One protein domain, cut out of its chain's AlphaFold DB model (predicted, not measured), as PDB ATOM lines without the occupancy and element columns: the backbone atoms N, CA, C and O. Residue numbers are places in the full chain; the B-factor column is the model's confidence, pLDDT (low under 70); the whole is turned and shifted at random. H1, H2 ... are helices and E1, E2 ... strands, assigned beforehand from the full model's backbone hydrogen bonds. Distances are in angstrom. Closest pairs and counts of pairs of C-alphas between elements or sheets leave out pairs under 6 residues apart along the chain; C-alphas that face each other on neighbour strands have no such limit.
ATOM      1  N   SER A 130     -16.300  42.158  21.739       79.88
ATOM      2  CA  SER A 130     -17.001  41.867  20.487       79.88
ATOM      3  C   SER A 130     -18.348  41.209  20.788       79.88
ATOM      4  O   SER A 130     -18.405  40.242  21.544       79.88
ATOM      5  N   HIS A 131     -19.430  41.699  20.185       78.88
ATOM      6  CA  HIS A 131     -20.775  41.197  20.464       78.88
ATOM      7  C   HIS A 131     -21.438  40.556  19.250       78.88
ATOM      8  O   HIS A 131     -22.030  39.489  19.363       78.88
ATOM      9  N   HIS A 132     -21.477  41.247  18.111       77.31
ATOM     10  CA  HIS A 132     -22.146  40.721  16.920       77.31
ATOM     11  C   HIS A 132     -21.672  41.411  15.653       77.31
ATOM     12  O   HIS A 132     -21.418  42.611  15.664       77.31
ATOM     13  N   THR A 133     -21.685  40.672  14.553       81.81
ATOM     14  CA  THR A 133     -21.584  41.231  13.207       81.81
ATOM     15  C   THR A 133     -22.939  41.084  12.532       81.81
ATOM     16  O   THR A 133     -23.580  40.038  12.626       81.81
ATOM     17  N   LYS A 134     -23.426  42.155  11.909       83.31
ATOM     18  CA  LYS A 134     -24.672  42.172  11.145       83.31
ATOM     19  C   LYS A 134     -24.413  42.735   9.770       83.31
ATOM     20  O   LYS A 134     -23.815  43.795   9.631       83.31
ATOM     21  N   GLU A 135     -24.951  42.052   8.784       86.38
ATOM     22  CA  GLU A 135     -24.918  42.479   7.402       86.38
ATOM     23  C   GLU A 135     -26.285  43.032   7.009       86.38
ATOM     24  O   GLU A 135     -27.323  42.462   7.366       86.38
ATOM     25  N   TYR A 136     -26.288  44.169   6.320       88.06
ATOM     26  CA  TYR A 136     -27.507  44.777   5.813       88.06
ATOM     27  C   TYR A 136     -27.326  45.260   4.391       88.06
ATOM     28  O   TYR A 136     -26.331  45.903   4.062       88.06
ATOM     29  N   TYR A 137     -28.367  45.050   3.606       88.94
ATOM     30  CA  TYR A 137     -28.519  45.651   2.296       88.94
ATOM     31  C   TYR A 137     -29.576  46.730   2.392       88.94
ATOM     32  O   TYR A 137     -30.591  46.554   3.066       88.94
ATOM     33  N   HIS A 138     -29.334  47.846   1.734       87.81
ATOM     34  CA  HIS A 138     -30.239  48.976   1.747       87.81
ATOM     35  C   HIS A 138     -30.641  49.288   0.320       87.81
ATOM     36  O   HIS A 138     -29.787  49.386  -0.561       87.81
ATOM     37  N   VAL A 139     -31.943  49.428   0.114       86.69
ATOM     38  CA  VAL A 139     -32.539  49.767  -1.174       86.69
ATOM     39  C   VAL A 139     -33.316  51.054  -0.986       86.69
ATOM     40  O   VAL A 139     -34.240  51.108  -0.175       86.69
ATOM     41  N   LYS A 140     -32.940  52.095  -1.717       86.38
ATOM     42  CA  LYS A 140     -33.693  53.342  -1.780       86.38
ATOM     43  C   LYS A 140     -34.541  53.335  -3.036       86.38
ATOM     44  O   LYS A 140     -34.030  53.102  -4.132       86.38
ATOM     45  N   VAL A 141     -35.827  53.611  -2.868       83.56
ATOM     46  CA  VAL A 141     -36.778  53.706  -3.972       83.56
ATOM     47  C   VAL A 141     -37.502  55.046  -3.948       83.56
ATOM     48  O   VAL A 141     -37.768  55.595  -2.874       83.56
ATOM     49  N   TYR A 142     -37.834  55.562  -5.128       82.81
ATOM     50  CA  TYR A 142     -38.821  56.629  -5.274       82.81
ATOM     51  C   TYR A 142     -40.199  56.043  -5.539       82.81
ATOM     52  O   TYR A 142     -40.333  55.051  -6.259       82.81
ATOM     53  N   ASP A 143     -41.211  56.671  -4.942       81.19
ATOM     54  CA  ASP A 143     -42.607  56.441  -5.291       81.19
ATOM     55  C   ASP A 143     -42.951  57.352  -6.475       81.19
ATOM     56  O   ASP A 143     -43.020  58.570  -6.330       81.19
ATOM     57  N   ASN A 144     -43.169  56.781  -7.658       79.81
ATOM     58  CA  ASN A 144     -43.498  57.547  -8.862       79.81
ATOM     59  C   ASN A 144     -44.836  58.303  -8.716       79.81
ATOM     60  O   ASN A 144     -45.063  59.284  -9.419       79.81
ATOM     61  N   CYS A 145     -45.711  57.886  -7.791       78.00
ATOM     62  CA  CYS A 145     -46.953  58.592  -7.467       78.00
ATOM     63  C   CYS A 145     -46.749  59.739  -6.461       78.00
ATOM     64  O   CYS A 145     -47.638  60.570  -6.293       78.00
ATOM     65  N   ASN A 146     -45.605  59.781  -5.772       74.31
ATOM     66  CA  ASN A 146     -45.239  60.834  -4.831       74.31
ATOM     67  C   ASN A 146     -43.717  61.074  -4.893       74.31
ATOM     68  O   ASN A 146     -42.983  60.569  -4.039       74.31
ATOM     69  N   PRO A 147     -43.235  61.826  -5.899       64.94
ATOM     70  CA  PRO A 147     -41.806  61.963  -6.190       64.94
ATOM     71  C   PRO A 147     -41.011  62.690  -5.094       64.94
ATOM     72  O   PRO A 147     -39.801  62.506  -4.993       64.94
ATOM     73  N   GLU A 148     -41.679  63.456  -4.230       66.62
ATOM     74  CA  GLU A 148     -41.072  64.080  -3.044       66.62
ATOM     75  C   GLU A 148     -40.811  63.067  -1.916       66.62
ATOM     76  O   GLU A 148     -40.136  63.372  -0.929       66.62
ATOM     77  N   SER A 149     -41.351  61.851  -2.042       70.31
ATOM     78  CA  SER A 149     -41.208  60.796  -1.051       70.31
ATOM     79  C   SER A 149     -40.231  59.716  -1.499       70.31
ATOM     80  O   SER A 149     -40.424  59.027  -2.502       70.31
ATOM     81  N   SER A 150     -39.187  59.513  -0.694       76.88
ATOM     82  CA  SER A 150     -38.276  58.377  -0.846       76.88
ATOM     83  C   SER A 150     -38.508  57.358   0.254       76.88
ATOM     84  O   SER A 150     -38.783  57.710   1.403       76.88
ATOM     85  N   ILE A 151     -38.398  56.084  -0.099       83.00
ATOM     86  CA  ILE A 151     -38.530  54.971   0.834       83.00
ATOM     87  C   ILE A 151     -37.172  54.281   0.910       83.00
ATOM     88  O   ILE A 151     -36.632  53.840  -0.103       83.00
ATOM     89  N   SER A 152     -36.632  54.180   2.120       83.69
ATOM     90  CA  SER A 152     -35.452  53.375   2.422       83.69
ATOM     91  C   SER A 152     -35.906  52.019   2.959       83.69
ATOM     92  O   SER A 152     -36.629  51.934   3.953       83.69
ATOM     93  N   ILE A 153     -35.476  50.944   2.309       86.69
ATOM     94  CA  ILE A 153     -35.763  49.567   2.701       86.69
ATOM     95  C   ILE A 153     -34.470  48.952   3.214       86.69
ATOM     96  O   ILE A 153     -33.475  48.879   2.495       86.69
ATOM     97  N   LYS A 154     -34.488  48.488   4.459       87.12
ATOM     98  CA  LYS A 154     -33.363  47.796   5.076       87.12
ATOM     99  C   LYS A 154     -33.637  46.305   5.077       87.12
ATOM    100  O   LYS A 154     -34.628  45.850   5.647       87.12
ATOM    101  N   CYS A 155     -32.724  45.545   4.499       89.25
ATOM    102  CA  CYS A 155     -32.843  44.114   4.281       89.25
ATOM    103  C   CYS A 155     -31.690  43.343   4.934       89.25
ATOM    104  O   CYS A 155     -30.624  43.895   5.214       89.25
ATOM    105  N   ARG A 156     -31.906  42.048   5.165       89.44
ATOM    106  CA  ARG A 156     -30.897  41.072   5.597       89.44
ATOM    107  C   ARG A 156     -30.976  39.823   4.739       89.44
ATOM    108  O   ARG A 156     -32.036  39.514   4.206       89.44
ATOM    109  N   VAL A 157     -29.887  39.073   4.678       89.06
ATOM    110  CA  VAL A 157     -29.896  37.746   4.068       89.06
ATOM    111  C   VAL A 157     -30.283  36.720   5.126       89.06
ATOM    112  O   VAL A 157     -29.652  36.623   6.175       89.06
ATOM    113  N   ILE A 158     -31.347  35.967   4.859       86.44
ATOM    114  CA  ILE A 158     -31.805  34.848   5.684       86.44
ATOM    115  C   ILE A 158     -31.936  33.647   4.757       86.44
ATOM    116  O   ILE A 158     -32.678  33.695   3.775       86.44
ATOM    117  N   SER A 159     -31.184  32.584   5.047       87.56
ATOM    118  CA  SER A 159     -31.169  31.357   4.237       87.56
ATOM    119  C   SER A 159     -30.899  31.623   2.746       87.56
ATOM    120  O   SER A 159     -31.585  31.095   1.873       87.56
ATOM    121  N   GLY A 160     -29.935  32.504   2.456       84.25
ATOM    122  CA  GLY A 160     -29.533  32.860   1.089       84.25
ATOM    123  C   GLY A 160     -30.520  33.749   0.325       84.25
ATOM    124  O   GLY A 160     -30.315  33.990  -0.859       84.25
ATOM    125  N   ARG A 161     -31.583  34.246   0.971       86.12
ATOM    126  CA  ARG A 161     -32.565  35.145   0.352       86.12
ATOM    127  C   ARG A 161     -32.637  36.475   1.074       86.12
ATOM    128  O   ARG A 161     -32.522  36.533   2.299       86.12
ATOM    129  N   LEU A 162     -32.873  37.535   0.311       89.56
ATOM    130  CA  LEU A 162     -33.070  38.861   0.866       89.56
ATOM    131  C   LEU A 162     -34.428  38.925   1.581       89.56
ATOM    132  O   LEU A 162     -35.456  38.525   1.041       89.56
ATOM    133  N   LYS A 163     -34.427  39.394   2.827       88.06
ATOM    134  CA  LYS A 163     -35.620  39.586   3.650       88.06
ATOM    135  C   LYS A 163     -35.637  40.991   4.207       88.06
ATOM    136  O   LYS A 163     -34.635  41.482   4.728       88.06
ATOM    137  N   ILE A 164     -36.796  41.626   4.112       87.12
ATOM    138  CA  ILE A 164     -36.996  42.967   4.645       87.12
ATOM    139  C   ILE A 164     -36.933  42.900   6.163       87.12
ATOM    140  O   ILE A 164     -37.603  42.090   6.797       87.12
ATOM    141  N   HIS A 165     -36.102  43.764   6.727       83.31
ATOM    142  CA  HIS A 165     -35.967  43.956   8.158       83.31
ATOM    143  C   HIS A 165     -36.708  45.206   8.633       83.31
ATOM    144  O   HIS A 165     -37.226  45.194   9.743       83.31
ATOM    145  N   LYS A 166     -36.722  46.282   7.832       81.44
ATOM    146  CA  LYS A 166     -37.373  47.553   8.183       81.44
ATOM    147  C   LYS A 166     -37.674  48.407   6.943       81.44
ATOM    148  O   LYS A 166     -36.901  48.382   5.986       81.44
ATOM    149  N   PHE A 167     -38.735  49.211   7.018       77.94
ATOM    150  CA  PHE A 167     -39.021  50.322   6.104       77.94
ATOM    151  C   PHE A 167     -38.839  51.674   6.806       77.94
ATOM    152  O   PHE A 167     -39.168  51.816   7.983       77.94
ATOM    153  N   GLU A 168     -38.338  52.673   6.086       77.31
ATOM    154  CA  GLU A 168     -38.214  54.054   6.557       77.31
ATOM    155  C   GLU A 168     -38.711  55.006   5.459       77.31
ATOM    156  O   GLU A 168     -38.164  55.037   4.356       77.31
ATOM    157  N   LEU A 169     -39.773  55.768   5.746       71.06
ATOM    158  CA  LEU A 169     -40.365  56.734   4.817       71.06
ATOM    159  C   LEU A 169     -39.728  58.113   5.018       71.06
ATOM    160  O   LEU A 169     -39.590  58.573   6.149       71.06
ATOM    161  N   ASN A 170     -39.390  58.790   3.921       62.12
ATOM    162  CA  ASN A 170     -38.947  60.185   3.903       62.12
ATOM    163  C   ASN A 170     -37.769  60.460   4.832       62.12
ATOM    164  O   ASN A 170     -37.690  61.501   5.487       62.12
ATOM    165  N   GLN A 171     -36.820  59.524   4.861       51.38
ATOM    166  CA  GLN A 171     -35.551  59.748   5.523       51.38
ATOM    167  C   GLN A 171     -34.842  60.913   4.818       51.38
ATOM    168  O   GLN A 171     -34.246  60.749   3.752       51.38
ATOM    169  N   LYS A 172     -34.936  62.114   5.403       42.81
ATOM    170  CA  LYS A 172     -34.233  63.313   4.939       42.81
ATOM    171  C   LYS A 172     -32.731  63.101   5.110       42.81
ATOM    172  O   LYS A 172     -32.166  63.432   6.147       42.81
ATOM    173  N   ARG A 173     -32.088  62.520   4.096       44.88
ATOM    174  CA  ARG A 173     -30.632  62.492   3.936       44.88
ATOM    175  C   ARG A 173     -30.269  62.681   2.472       44.88
ATOM    176  O   ARG A 173     -30.549  61.830   1.625       44.88
ATOM    177  N   PHE A 174     -29.661  63.828   2.207       32.94
ATOM    178  CA  PHE A 174     -28.959  64.135   0.973       32.94
ATOM    179  C   PHE A 174     -27.576  63.471   1.032       32.94
ATOM    180  O   PHE A 174     -26.776  63.792   1.905       32.94
ATOM    181  N   GLY A 175     -27.291  62.567   0.094       31.02
ATOM    182  CA  GLY A 175     -25.925  62.135  -0.215       31.02
ATOM    183  C   GLY A 175     -25.269  61.109   0.728       31.02
ATOM    184  O   GLY A 175     -25.883  60.641   1.688       31.02
ATOM    185  N   PRO A 176     -24.010  60.724   0.429       30.95
ATOM    186  CA  PRO A 176     -23.267  59.622   1.052       30.95
ATOM    187  C   PRO A 176     -22.756  59.939   2.473       30.95
ATOM    188  O   PRO A 176     -21.696  59.469   2.884       30.95
ATOM    189  N   GLU A 177     -23.510  60.710   3.257       35.62
ATOM    190  CA  GLU A 177     -23.295  60.849   4.695       35.62
ATOM    191  C   GLU A 177     -24.186  59.847   5.418       35.62
ATOM    192  O   GLU A 177     -25.386  60.041   5.614       35.62
ATOM    193  N   VAL A 178     -23.585  58.715   5.780       34.53
ATOM    194  CA  VAL A 178     -24.305  57.631   6.434       34.53
ATOM    195  C   VAL A 178     -24.510  57.904   7.895       34.53
ATOM    196  O   VAL A 178     -23.661  58.399   8.641       34.53
ATOM    197  N   ASP A 179     -25.740  57.643   8.271       31.17
ATOM    198  CA  ASP A 179     -26.331  58.335   9.366       31.17
ATOM    199  C   ASP A 179     -27.475  57.397   9.784       31.17
ATOM    200  O   ASP A 179     -28.572  57.348   9.225       31.17
ATOM    201  N   VAL A 180     -27.117  56.488  10.692       32.31
ATOM    202  CA  VAL A 180     -27.983  55.424  11.202       32.31
ATOM    203  C   VAL A 180     -28.651  55.958  12.459       32.31
ATOM    204  O   VAL A 180     -28.043  55.967  13.525       32.31
ATOM    205  N   ILE A 181     -29.906  56.382  12.343       29.58
ATOM    206  CA  ILE A 181     -30.756  56.616  13.513       29.58
ATOM    207  C   ILE A 181     -31.511  55.310  13.768       29.58
ATOM    208  O   ILE A 181     -32.324  54.872  12.959       29.58
ATOM    209  N   HIS A 182     -31.182  54.640  14.876       32.06
ATOM    210  CA  HIS A 182     -31.976  53.527  15.389       32.06
ATOM    211  C   HIS A 182     -33.195  54.102  16.107       32.06
ATOM    212  O   HIS A 182     -33.072  54.632  17.207       32.06
ATOM    213  N   GLY A 192     -54.676  50.404   4.159       43.69
ATOM    214  CA  GLY A 192     -54.158  51.060   2.944       43.69
ATOM    215  C   GLY A 192     -52.638  50.939   2.751       43.69
ATOM    216  O   GLY A 192     -52.130  51.109   1.641       43.69
ATOM    217  N   ASP A 193     -51.897  50.597   3.806       55.59
ATOM    218  CA  ASP A 193     -50.454  50.377   3.743       55.59
ATOM    219  C   ASP A 193     -50.109  48.967   3.219       55.59
ATOM    220  O   ASP A 193     -49.016  48.738   2.691       55.59
ATOM    221  N   ALA A 194     -51.047  48.014   3.298       56.88
ATOM    222  CA  ALA A 194     -50.818  46.612   2.950       56.88
ATOM    223  C   ALA A 194     -50.472  46.398   1.461       56.88
ATOM    224  O   ALA A 194     -49.536  45.658   1.140       56.88
ATOM    225  N   GLU A 195     -51.168  47.075   0.543       61.12
ATOM    226  CA  GLU A 195     -50.895  46.996  -0.902       61.12
ATOM    227  C   GLU A 195     -49.540  47.634  -1.249       61.12
ATOM    228  O   GLU A 195     -48.710  47.034  -1.938       61.12
ATOM    229  N   LYS A 196     -49.257  48.802  -0.658       65.06
ATOM    230  CA  LYS A 196     -47.977  49.515  -0.776       65.06
ATOM    231  C   LYS A 196     -46.796  48.619  -0.390       65.06
ATOM    232  O   LYS A 196     -45.807  48.515  -1.118       65.06
ATOM    233  N   PHE A 197     -46.910  47.931   0.746       72.12
ATOM    234  CA  PHE A 197     -45.885  47.003   1.212       72.12
ATOM    235  C   PHE A 197     -45.803  45.734   0.368       72.12
ATOM    236  O   PHE A 197     -44.719  45.163   0.267       72.12
ATOM    237  N   THR A 198     -46.893  45.299  -0.260       78.38
ATOM    238  CA  THR A 198     -46.884  44.131  -1.150       78.38
ATOM    239  C   THR A 198     -46.021  44.391  -2.383       78.38
ATOM    240  O   THR A 198     -45.124  43.598  -2.671       78.38
ATOM    241  N   SER A 199     -46.187  45.543  -3.037       80.00
ATOM    242  CA  SER A 199     -45.349  45.952  -4.175       80.00
ATOM    243  C   SER A 199     -43.870  46.128  -3.794       80.00
ATOM    244  O   SER A 199     -42.985  45.705  -4.538       80.00
ATOM    245  N   LEU A 200     -43.572  46.685  -2.612       84.12
ATOM    246  CA  LEU A 200     -42.191  46.801  -2.114       84.12
ATOM    247  C   LEU A 200     -41.575  45.440  -1.754       84.12
ATOM    248  O   LEU A 200     -40.383  45.225  -1.972       84.12
ATOM    249  N   ARG A 201     -42.371  44.512  -1.208       85.56
ATOM    250  CA  ARG A 201     -41.930  43.140  -0.918       85.56
ATOM    251  C   ARG A 201     -41.597  42.387  -2.199       85.56
ATOM    252  O   ARG A 201     -40.519  41.811  -2.265       85.56
ATOM    253  N   GLN A 202     -42.450  42.476  -3.219       85.88
ATOM    254  CA  GLN A 202     -42.180  41.909  -4.545       85.88
ATOM    255  C   GLN A 202     -40.872  42.452  -5.132       85.88
ATOM    256  O   GLN A 202     -40.031  41.672  -5.574       85.88
ATOM    257  N   LEU A 203     -40.653  43.769  -5.047       87.06
ATOM    258  CA  LEU A 203     -39.415  44.400  -5.508       87.06
ATOM    259  C   LEU A 203     -38.174  43.823  -4.814       87.06
ATOM    260  O   LEU A 203     -37.166  43.574  -5.474       87.06
ATOM    261  N   VAL A 204     -38.239  43.591  -3.501       88.50
ATOM    262  CA  VAL A 204     -37.139  42.984  -2.734       88.50
ATOM    263  C   VAL A 204     -36.969  41.500  -3.054       88.50
ATOM    264  O   VAL A 204     -35.837  41.041  -3.178       88.50
ATOM    265  N   ASP A 205     -38.060  40.755  -3.223       87.00
ATOM    266  CA  ASP A 205     -38.020  39.332  -3.577       87.00
ATOM    267  C   ASP A 205     -37.461  39.101  -4.997       87.00
ATOM    268  O   ASP A 205     -36.889  38.045  -5.268       87.00
ATOM    269  N   CYS A 206     -37.571  40.090  -5.892       86.75
ATOM    270  CA  CYS A 206     -36.945  40.080  -7.217       86.75
ATOM    271  C   CYS A 206     -35.452  40.450  -7.214       86.75
ATOM    272  O   CYS A 206     -34.805  40.329  -8.257       86.75
ATOM    273  N   ALA A 207     -34.901  40.921  -6.092       88.81
ATOM    274  CA  ALA A 207     -33.495  41.295  -6.012       88.81
ATOM    275  C   ALA A 207     -32.596  40.049  -6.001       88.81
ATOM    276  O   ALA A 207     -32.825  39.090  -5.260       88.81
ATOM    277  N   ILE A 208     -31.527  40.090  -6.788       89.31
ATOM    278  CA  ILE A 208     -30.526  39.030  -6.881       89.31
ATOM    279  C   ILE A 208     -29.279  39.487  -6.127       89.31
ATOM    280  O   ILE A 208     -28.732  40.555  -6.410       89.31
ATOM    281  N   LEU A 209     -28.819  38.661  -5.186       90.06
ATOM    282  CA  LEU A 209     -27.535  38.855  -4.514       90.06
ATOM    283  C   LEU A 209     -26.406  38.621  -5.522       90.06
ATOM    284  O   LEU A 209     -26.285  37.528  -6.077       90.06
ATOM    285  N   ASP A 210     -25.585  39.638  -5.756       87.75
ATOM    286  CA  ASP A 210     -24.434  39.554  -6.652       87.75
ATOM    287  C   ASP A 210     -23.261  40.328  -6.053       87.75
ATOM    288  O   ASP A 210     -23.260  41.554  -6.005       87.75
ATOM    289  N   SER A 211     -22.243  39.611  -5.582       84.06
ATOM    290  CA  SER A 211     -21.056  40.217  -4.973       84.06
ATOM    291  C   SER A 211     -20.205  41.024  -5.956       84.06
ATOM    292  O   SER A 211     -19.337  41.773  -5.518       84.06
ATOM    293  N   ASN A 212     -20.422  40.868  -7.265       84.62
ATOM    294  CA  ASN A 212     -19.645  41.553  -8.297       84.62
ATOM    295  C   ASN A 212     -20.228  42.920  -8.669       84.62
ATOM    296  O   ASN A 212     -19.585  43.670  -9.401       84.62
ATOM    297  N   VAL A 213     -21.432  43.251  -8.188       82.69
ATOM    298  CA  VAL A 213     -22.043  44.563  -8.424       82.69
ATOM    299  C   VAL A 213     -21.924  45.458  -7.199       82.69
ATOM    300  O   VAL A 213     -21.930  45.019  -6.046       82.69
ATOM    301  N   GLN A 214     -21.843  46.758  -7.452       74.94
ATOM    302  CA  GLN A 214     -21.798  47.767  -6.405       74.94
ATOM    303  C   GLN A 214     -23.072  47.712  -5.547       74.94
ATOM    304  O   GLN A 214     -24.182  47.653  -6.066       74.94
ATOM    305  N   GLY A 215     -22.911  47.691  -4.222       78.88
ATOM    306  CA  GLY A 215     -24.029  47.529  -3.285       78.88
ATOM    307  C   GLY A 215     -24.561  46.093  -3.160       78.88
ATOM    308  O   GLY A 215     -25.431  45.852  -2.325       78.88
ATOM    309  N   GLY A 216     -24.027  45.135  -3.924       86.38
ATOM    310  CA  GLY A 216     -24.264  43.701  -3.745       86.38
ATOM    311  C   GLY A 216     -25.641  43.184  -4.183       86.38
ATOM    312  O   GLY A 216     -25.951  42.018  -3.933       86.38
ATOM    313  N   LEU A 217     -26.469  44.032  -4.806       88.56
ATOM    314  CA  LEU A 217     -27.781  43.665  -5.342       88.56
ATOM    315  C   LEU A 217     -27.915  44.100  -6.796       88.56
ATOM    316  O   LEU A 217     -27.550  45.219  -7.153       88.56
ATOM    317  N   LYS A 218     -28.524  43.237  -7.603       86.88
ATOM    318  CA  LYS A 218     -28.966  43.552  -8.962       86.88
ATOM    319  C   LYS A 218     -30.414  43.134  -9.172       86.88
ATOM    320  O   LYS A 218     -30.930  42.266  -8.470       86.88
ATOM    321  N   TRP A 219     -31.031  43.710 -10.191       85.25
ATOM    322  CA  TRP A 219     -32.321  43.276 -10.701       85.25
ATOM    323  C   TRP A 219     -32.191  42.922 -12.185       85.25
ATOM    324  O   TRP A 219     -31.357  43.492 -12.890       85.25
ATOM    325  N   ASP A 220     -33.006  41.978 -12.656       74.88
ATOM    326  CA  ASP A 220     -33.057  41.610 -14.075       74.88
ATOM    327  C   ASP A 220     -33.539  42.799 -14.922       74.88
ATOM    328  O   ASP A 220     -34.713  43.171 -14.877       74.88
ATOM    329  N   MET A 221     -32.644  43.364 -15.733       55.34
ATOM    330  CA  MET A 221     -32.951  44.461 -16.657       55.34
ATOM    331  C   MET A 221     -34.179  44.139 -17.528       55.34
ATOM    332  O   MET A 221     -34.231  43.099 -18.183       55.34
ATOM    333  N   GLY A 222     -35.156  45.052 -17.565       51.00
ATOM    334  CA  GLY A 222     -36.336  44.962 -18.438       51.00
ATOM    335  C   GLY A 222     -37.627  44.455 -17.781       51.00
ATOM    336  O   GLY A 222     -38.651  44.385 -18.459       51.00
ATOM    337  N   LYS A 223     -37.627  44.144 -16.477       52.84
ATOM    338  CA  LYS A 223     -38.853  43.834 -15.719       52.84
ATOM    339  C   LYS A 223     -39.310  45.049 -14.905       52.84
ATOM    340  O   LYS A 223     -38.495  45.744 -14.308       52.84
ATOM    341  N   LYS A 224     -40.623  45.297 -14.845       55.88
ATOM    342  CA  LYS A 224     -41.194  46.185 -13.819       55.88
ATOM    343  C   LYS A 224     -41.014  45.486 -12.469       55.88
ATOM    344  O   LYS A 224     -41.532  44.388 -12.283       55.88
ATOM    345  N   TYR A 225     -40.222  46.069 -11.571       62.81
ATOM    346  CA  TYR A 225     -39.843  45.427 -10.302       62.81
ATOM    347  C   TYR A 225     -40.937  45.504  -9.237       62.81
ATOM    348  O   TYR A 225     -40.948  44.705  -8.308       62.81
ATOM    349  N   SER A 226     -41.877  46.433  -9.397       61.66
ATOM    350  CA  SER A 226     -43.192  46.372  -8.773       61.66
ATOM    351  C   SER A 226     -44.229  46.033  -9.842       61.66
ATOM    352  O   SER A 226     -44.104  46.466 -10.992       61.66
ATOM    353  N   SER A 227     -45.247  45.251  -9.483       59.00
ATOM    354  CA  SER A 227     -46.321  44.813 -10.393       59.00
ATOM    355  C   SER A 227     -47.010  45.971 -11.136       59.00
ATOM    356  O   SER A 227     -47.462  45.805 -12.268       59.00
ATOM    357  N   ASP A 228     -47.007  47.162 -10.542       66.62
ATOM    358  CA  ASP A 228     -47.593  48.404 -11.047       66.62
ATOM    359  C   ASP A 228     -46.582  49.378 -11.699       66.62
ATOM    360  O   ASP A 228     -46.984  50.339 -12.352       66.62
ATOM    361  N   GLY A 229     -45.266  49.153 -11.572       72.94
ATOM    362  CA  GLY A 229     -44.233  50.117 -11.980       72.94
ATOM    363  C   GLY A 229     -44.185  51.399 -11.133       72.94
ATOM    364  O   GLY A 229     -43.597  52.397 -11.552       72.94
ATOM    365  N   ARG A 230     -44.804  51.392  -9.950       79.94
ATOM    366  CA  ARG A 230     -44.845  52.517  -9.012       79.94
ATOM    367  C   ARG A 230     -43.497  52.831  -8.375       79.94
ATOM    368  O   ARG A 230     -43.242  53.995  -8.082       79.94
ATOM    369  N   TYR A 231     -42.649  51.828  -8.147       82.38
ATOM    370  CA  TYR A 231     -41.376  52.022  -7.453       82.38
ATOM    371  C   TYR A 231     -40.180  51.935  -8.388       82.38
ATOM    372  O   TYR A 231     -39.996  50.944  -9.095       82.38
ATOM    373  N   THR A 232     -39.325  52.952  -8.313       81.50
ATOM    374  CA  THR A 232     -38.055  53.005  -9.042       81.50
ATOM    375  C   THR A 232     -36.908  52.906  -8.048       81.50
ATOM    376  O   THR A 232     -36.824  53.720  -7.130       81.50
ATOM    377  N   VAL A 233     -36.019  51.921  -8.214       83.44
ATOM    378  CA  VAL A 233     -34.786  51.823  -7.415       83.44
ATOM    379  C   VAL A 233     -33.842  52.946  -7.833       83.44
ATOM    380  O   VAL A 233     -33.488  53.047  -9.001       83.44
ATOM    381  N   VAL A 234     -33.445  53.777  -6.871       80.25
ATOM    382  CA  VAL A 234     -32.563  54.944  -7.078       80.25
ATOM    383  C   VAL A 234     -31.294  54.890  -6.241       80.25
ATOM    384  O   VAL A 234     -30.504  55.826  -6.224       80.25
ATOM    385  N   GLY A 235     -31.116  53.818  -5.476       81.75
ATOM    386  CA  GLY A 235     -29.871  53.603  -4.774       81.75
ATOM    387  C   GLY A 235     -29.822  52.268  -4.071       81.75
ATOM    388  O   GLY A 235     -30.809  51.793  -3.509       81.75
ATOM    389  N   VAL A 236     -28.634  51.685  -4.094       83.50
ATOM    390  CA  VAL A 236     -28.318  50.437  -3.412       83.50
ATOM    391  C   VAL A 236     -26.991  50.627  -2.713       83.50
ATOM    392  O   VAL A 236     -26.045  51.154  -3.303       83.50
ATOM    393  N   TRP A 237     -26.924  50.209  -1.456       84.00
ATOM    394  CA  TRP A 237     -25.664  50.108  -0.739       84.00
ATOM    395  C   TRP A 237     -25.703  48.949   0.241       84.00
ATOM    396  O   TRP A 237     -26.748  48.534   0.746       84.00
ATOM    397  N   HIS A 238     -24.516  48.445   0.533       83.62
ATOM    398  CA  HIS A 238     -24.325  47.327   1.434       83.62
ATOM    399  C   HIS A 238     -23.527  47.788   2.654       83.62
ATOM    400  O   HIS A 238     -22.555  48.533   2.515       83.62
ATOM    401  N   THR A 239     -23.949  47.379   3.853       82.50
ATOM    402  CA  THR A 239     -23.274  47.740   5.102       82.50
ATOM    403  C   THR A 239     -22.982  46.535   5.974       82.50
ATOM    404  O   THR A 239     -23.894  45.772   6.301       82.50
ATOM    405  N   ASN A 240     -21.749  46.462   6.469       80.25
ATOM    406  CA  ASN A 240     -21.353  45.530   7.512       80.25
ATOM    407  C   ASN A 240     -21.229  46.277   8.846       80.25
ATOM    408  O   ASN A 240     -20.526  47.282   8.954       80.25
ATOM    409  N   VAL A 241     -21.963  45.819   9.854       81.12
ATOM    410  CA  VAL A 241     -22.042  46.437  11.174       81.12
ATOM    411  C   VAL A 241     -21.432  45.501  12.203       81.12
ATOM    412  O   VAL A 241     -22.033  44.488  12.556       81.12
ATOM    413  N   GLN A 242     -20.280  45.879  12.743       80.62
ATOM    414  CA  GLN A 242     -19.630  45.179  13.842       80.62
ATOM    415  C   GLN A 242     -19.937  45.903  15.155       80.62
ATOM    416  O   GLN A 242     -19.603  47.072  15.336       80.62
ATOM    417  N   GLY A 243     -20.622  45.221  16.065       80.12
ATOM    418  CA  GLY A 243     -21.010  45.731  17.371       80.12
ATOM    419  C   GLY A 243     -20.074  45.257  18.478       80.12
ATOM    420  O   GLY A 243     -19.806  44.061  18.600       80.12
ATOM    421  N   PHE A 244     -19.683  46.190  19.337       79.69
ATOM    422  CA  PHE A 244     -18.935  45.981  20.569       79.69
ATOM    423  C   PHE A 244     -19.795  46.414  21.757       79.69
ATOM    424  O   PHE A 244     -20.557  47.381  21.655       79.69
ATOM    425  N   LYS A 245     -19.723  45.702  22.878       80.88
ATOM    426  CA  LYS A 245     -20.575  45.965  24.041       80.88
ATOM    427  C   LYS A 245     -19.794  45.811  25.343       80.88
ATOM    428  O   LYS A 245     -18.962  44.927  25.469       80.88
ATOM    429  N   SER A 246     -20.114  46.653  26.316       76.75
ATOM    430  CA  SER A 246     -19.812  46.467  27.736       76.75
ATOM    431  C   SER A 246     -21.098  46.626  28.559       76.75
ATOM    432  O   SER A 246     -22.188  46.804  28.005       76.75
ATOM    433  N   SER A 247     -20.998  46.581  29.888       74.38
ATOM    434  CA  SER A 247     -22.137  46.848  30.779       74.38
ATOM    435  C   SER A 247     -22.706  48.266  30.632       74.38
ATOM    436  O   SER A 247     -23.881  48.475  30.914       74.38
ATOM    437  N   GLN A 248     -21.896  49.225  30.169       68.94
ATOM    438  CA  GLN A 248     -22.252  50.648  30.108       68.94
ATOM    439  C   GLN A 248     -22.333  51.200  28.681       68.94
ATOM    440  O   GLN A 248     -23.015  52.194  28.453       68.94
ATOM    441  N   LEU A 249     -21.635  50.591  27.717       69.38
ATOM    442  CA  LEU A 249     -21.474  51.145  26.373       69.38
ATOM    443  C   LEU A 249     -21.796  50.118  25.297       69.38
ATOM    444  O   LEU A 249     -21.529  48.923  25.433       69.38
ATOM    445  N   LYS A 250     -22.326  50.608  24.179       71.31
ATOM    446  CA  LYS A 250     -22.464  49.831  22.953       71.31
ATOM    447  C   LYS A 250     -21.953  50.659  21.787       71.31
ATOM    448  O   LYS A 250     -22.462  51.745  21.531       71.31
ATOM    449  N   ILE A 251     -20.941  50.142  21.107       70.50
ATOM    450  CA  ILE A 251     -20.243  50.809  20.008       70.50
ATOM    451  C   ILE A 251     -20.482  50.001  18.744       70.50
ATOM    452  O   ILE A 251     -20.514  48.773  18.789       70.50
ATOM    453  N   TYR A 252     -20.649  50.677  17.615       69.75
ATOM    454  CA  TYR A 252     -20.804  50.021  16.326       69.75
ATOM    455  C   TYR A 252     -19.804  50.598  15.331       69.75
ATOM    456  O   TYR A 252     -19.767  51.808  15.116       69.75
ATOM    457  N   ARG A 253     -19.027  49.727  14.693       71.88
ATOM    458  CA  ARG A 253     -18.321  50.024  13.448       71.88
ATOM    459  C   ARG A 253     -19.282  49.735  12.304       71.88
ATOM    460  O   ARG A 253     -19.824  48.635  12.232       71.88
ATOM    461  N   VAL A 254     -19.486  50.704  11.420       68.75
ATOM    462  CA  VAL A 254     -20.306  50.548  10.213       68.75
ATOM    463  C   VAL A 254     -19.402  50.741   9.003       68.75
ATOM    464  O   VAL A 254     -18.893  51.836   8.781       68.75
ATOM    465  N   LEU A 255     -19.187  49.673   8.244       70.31
ATOM    466  CA  LEU A 255     -18.523  49.698   6.944       70.31
ATOM    467  C   LEU A 255     -19.577  49.766   5.849       70.31
ATOM    468  O   LEU A 255     -20.633  49.149   5.975       70.31
ATOM    469  N   ILE A 256     -19.294  50.520   4.791       68.25
ATOM    470  CA  ILE A 256     -20.269  50.848   3.752       68.25
ATOM    471  C   ILE A 256     -19.611  50.641   2.406       68.25
ATOM    472  O   ILE A 256     -18.752  51.413   1.989       68.25
ATOM    473  N   SER A 257     -20.041  49.600   1.718       63.09
ATOM    474  CA  SER A 257     -19.713  49.370   0.319       63.09
ATOM    475  C   SER A 257     -20.698  50.166  -0.533       63.09
ATOM    476  O   SER A 257     -21.842  49.746  -0.691       63.09
ATOM    477  N   HIS A 258     -20.208  51.331  -0.980       56.00
ATOM    478  CA  HIS A 258     -20.631  52.212  -2.078       56.00
ATOM    479  C   HIS A 258     -22.135  52.386  -2.396       56.00
ATOM    480  O   HIS A 258     -22.888  51.435  -2.555       56.00
ATOM    481  N   VAL A 259     -22.528  53.644  -2.623       50.81
ATOM    482  CA  VAL A 259     -23.853  54.068  -3.112       50.81
ATOM    483  C   VAL A 259     -23.833  54.110  -4.640       50.81
ATOM    484  O   VAL A 259     -22.957  54.760  -5.207       50.81
ATOM    485  N   VAL A 260     -24.759  53.423  -5.308       43.50
ATOM    486  CA  VAL A 260     -25.081  53.694  -6.724       43.50
ATOM    487  C   VAL A 260     -26.122  54.819  -6.773       43.50
ATOM    488  O   VAL A 260     -27.056  54.788  -5.971       43.50
ATOM    489  N   LEU A 261     -25.924  55.803  -7.658       41.38
ATOM    490  CA  LEU A 261     -26.917  56.808  -8.067       41.38
ATOM    491  C   LEU A 261     -27.529  56.385  -9.401       41.38
ATOM    492  O   LEU A 261     -26.732  55.960 -10.269       41.38
TER     493      LEU A 261
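Overview. This is residues 130 to 182 and 192 to 261 of the 261 residues of an uncharacterized protein of Papaver somniferum (UniProt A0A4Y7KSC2). You are looking at one long, twisted sheet of five antiparallel strands, with a single helix, H1, packed on it towards the E3 edge. The hairpin of E4 and E5, together with the beginning of E1, makes one end of the long axis, and the loop around Gly 222 lies at the other. The printed part has 123 residues, with E1, E2, E3, H1, E4 and E5 along the chain, and the sheet runs E3, E2, E1, E4, E5. The class is mostly strand; the whole is compact, with a radius of gyration of the C-alphas of 15.2 A, yet elongated, spanning 48 by 29 by 27 A.

Arrangement. Begin with E1, residues 130 to 143, an inner strand. E2, residues 146 to 158, is its antiparallel neighbour at 146 degrees, with N 139 and O 153 2.9 A apart, within hydrogen-bond range. E3, residues 161 to 169, is an edge strand beside E2, where N 163 and O 156 are 2.8 A apart; E1, E2 and E3 form a meander, each strand the antiparallel neighbour of the one before. E2 bends by 77 degrees at residue 149, and E3 by 53 degrees at residue 165. Next comes H1, residues 192 to 205, which is on the sheet; its closest C-alpha pair with E3 is Leu 162 and Asp 205, 6.7 A. In H1, 9 of 10 O i to N i+4 pairs are within hydrogen-bond range. E4, residues 231 to 245, is antiparallel to E1 at 165 degrees, with N 134 and O 241 2.8 A apart, and bends by 69 degrees at residue 234. E5, residues 250 to 257, forms a hairpin with E4, where N 253 and O 242 are 2.8 A apart. E3 and E5 are apart.

Along the chain. Find C-alpha 130 at (-17.001, 41.867, 20.487); from there E1 runs 39.1 A to residue 143. E2 measures 31.1 A, E3 23.4 A and H1 21.0 A. Look for C-alpha 231 at (-41.376, 52.022, -7.453), where E4 begins its 38.2 A. E5 covers 22.8 A and ends at C-alpha 257, (-19.713, 49.370, 0.319).

Size, cuts and confidence. The two C-alphas farthest apart are those of Gly 222 and Ser 247, 51.3 A. Residues 183 to 191 are not printed, and C-alphas 182 and 192 are 25.6 A apart across this cut. The link from H1 to E4, residues 206 to 230, is long; within it residues 208 to 209 pair antiparallel with residues 217 to 218. The mean pLDDT of the printed part is 72.9; look for values under 70 at, among others, residues 170 to 182, 221 to 228 and 256 to 261.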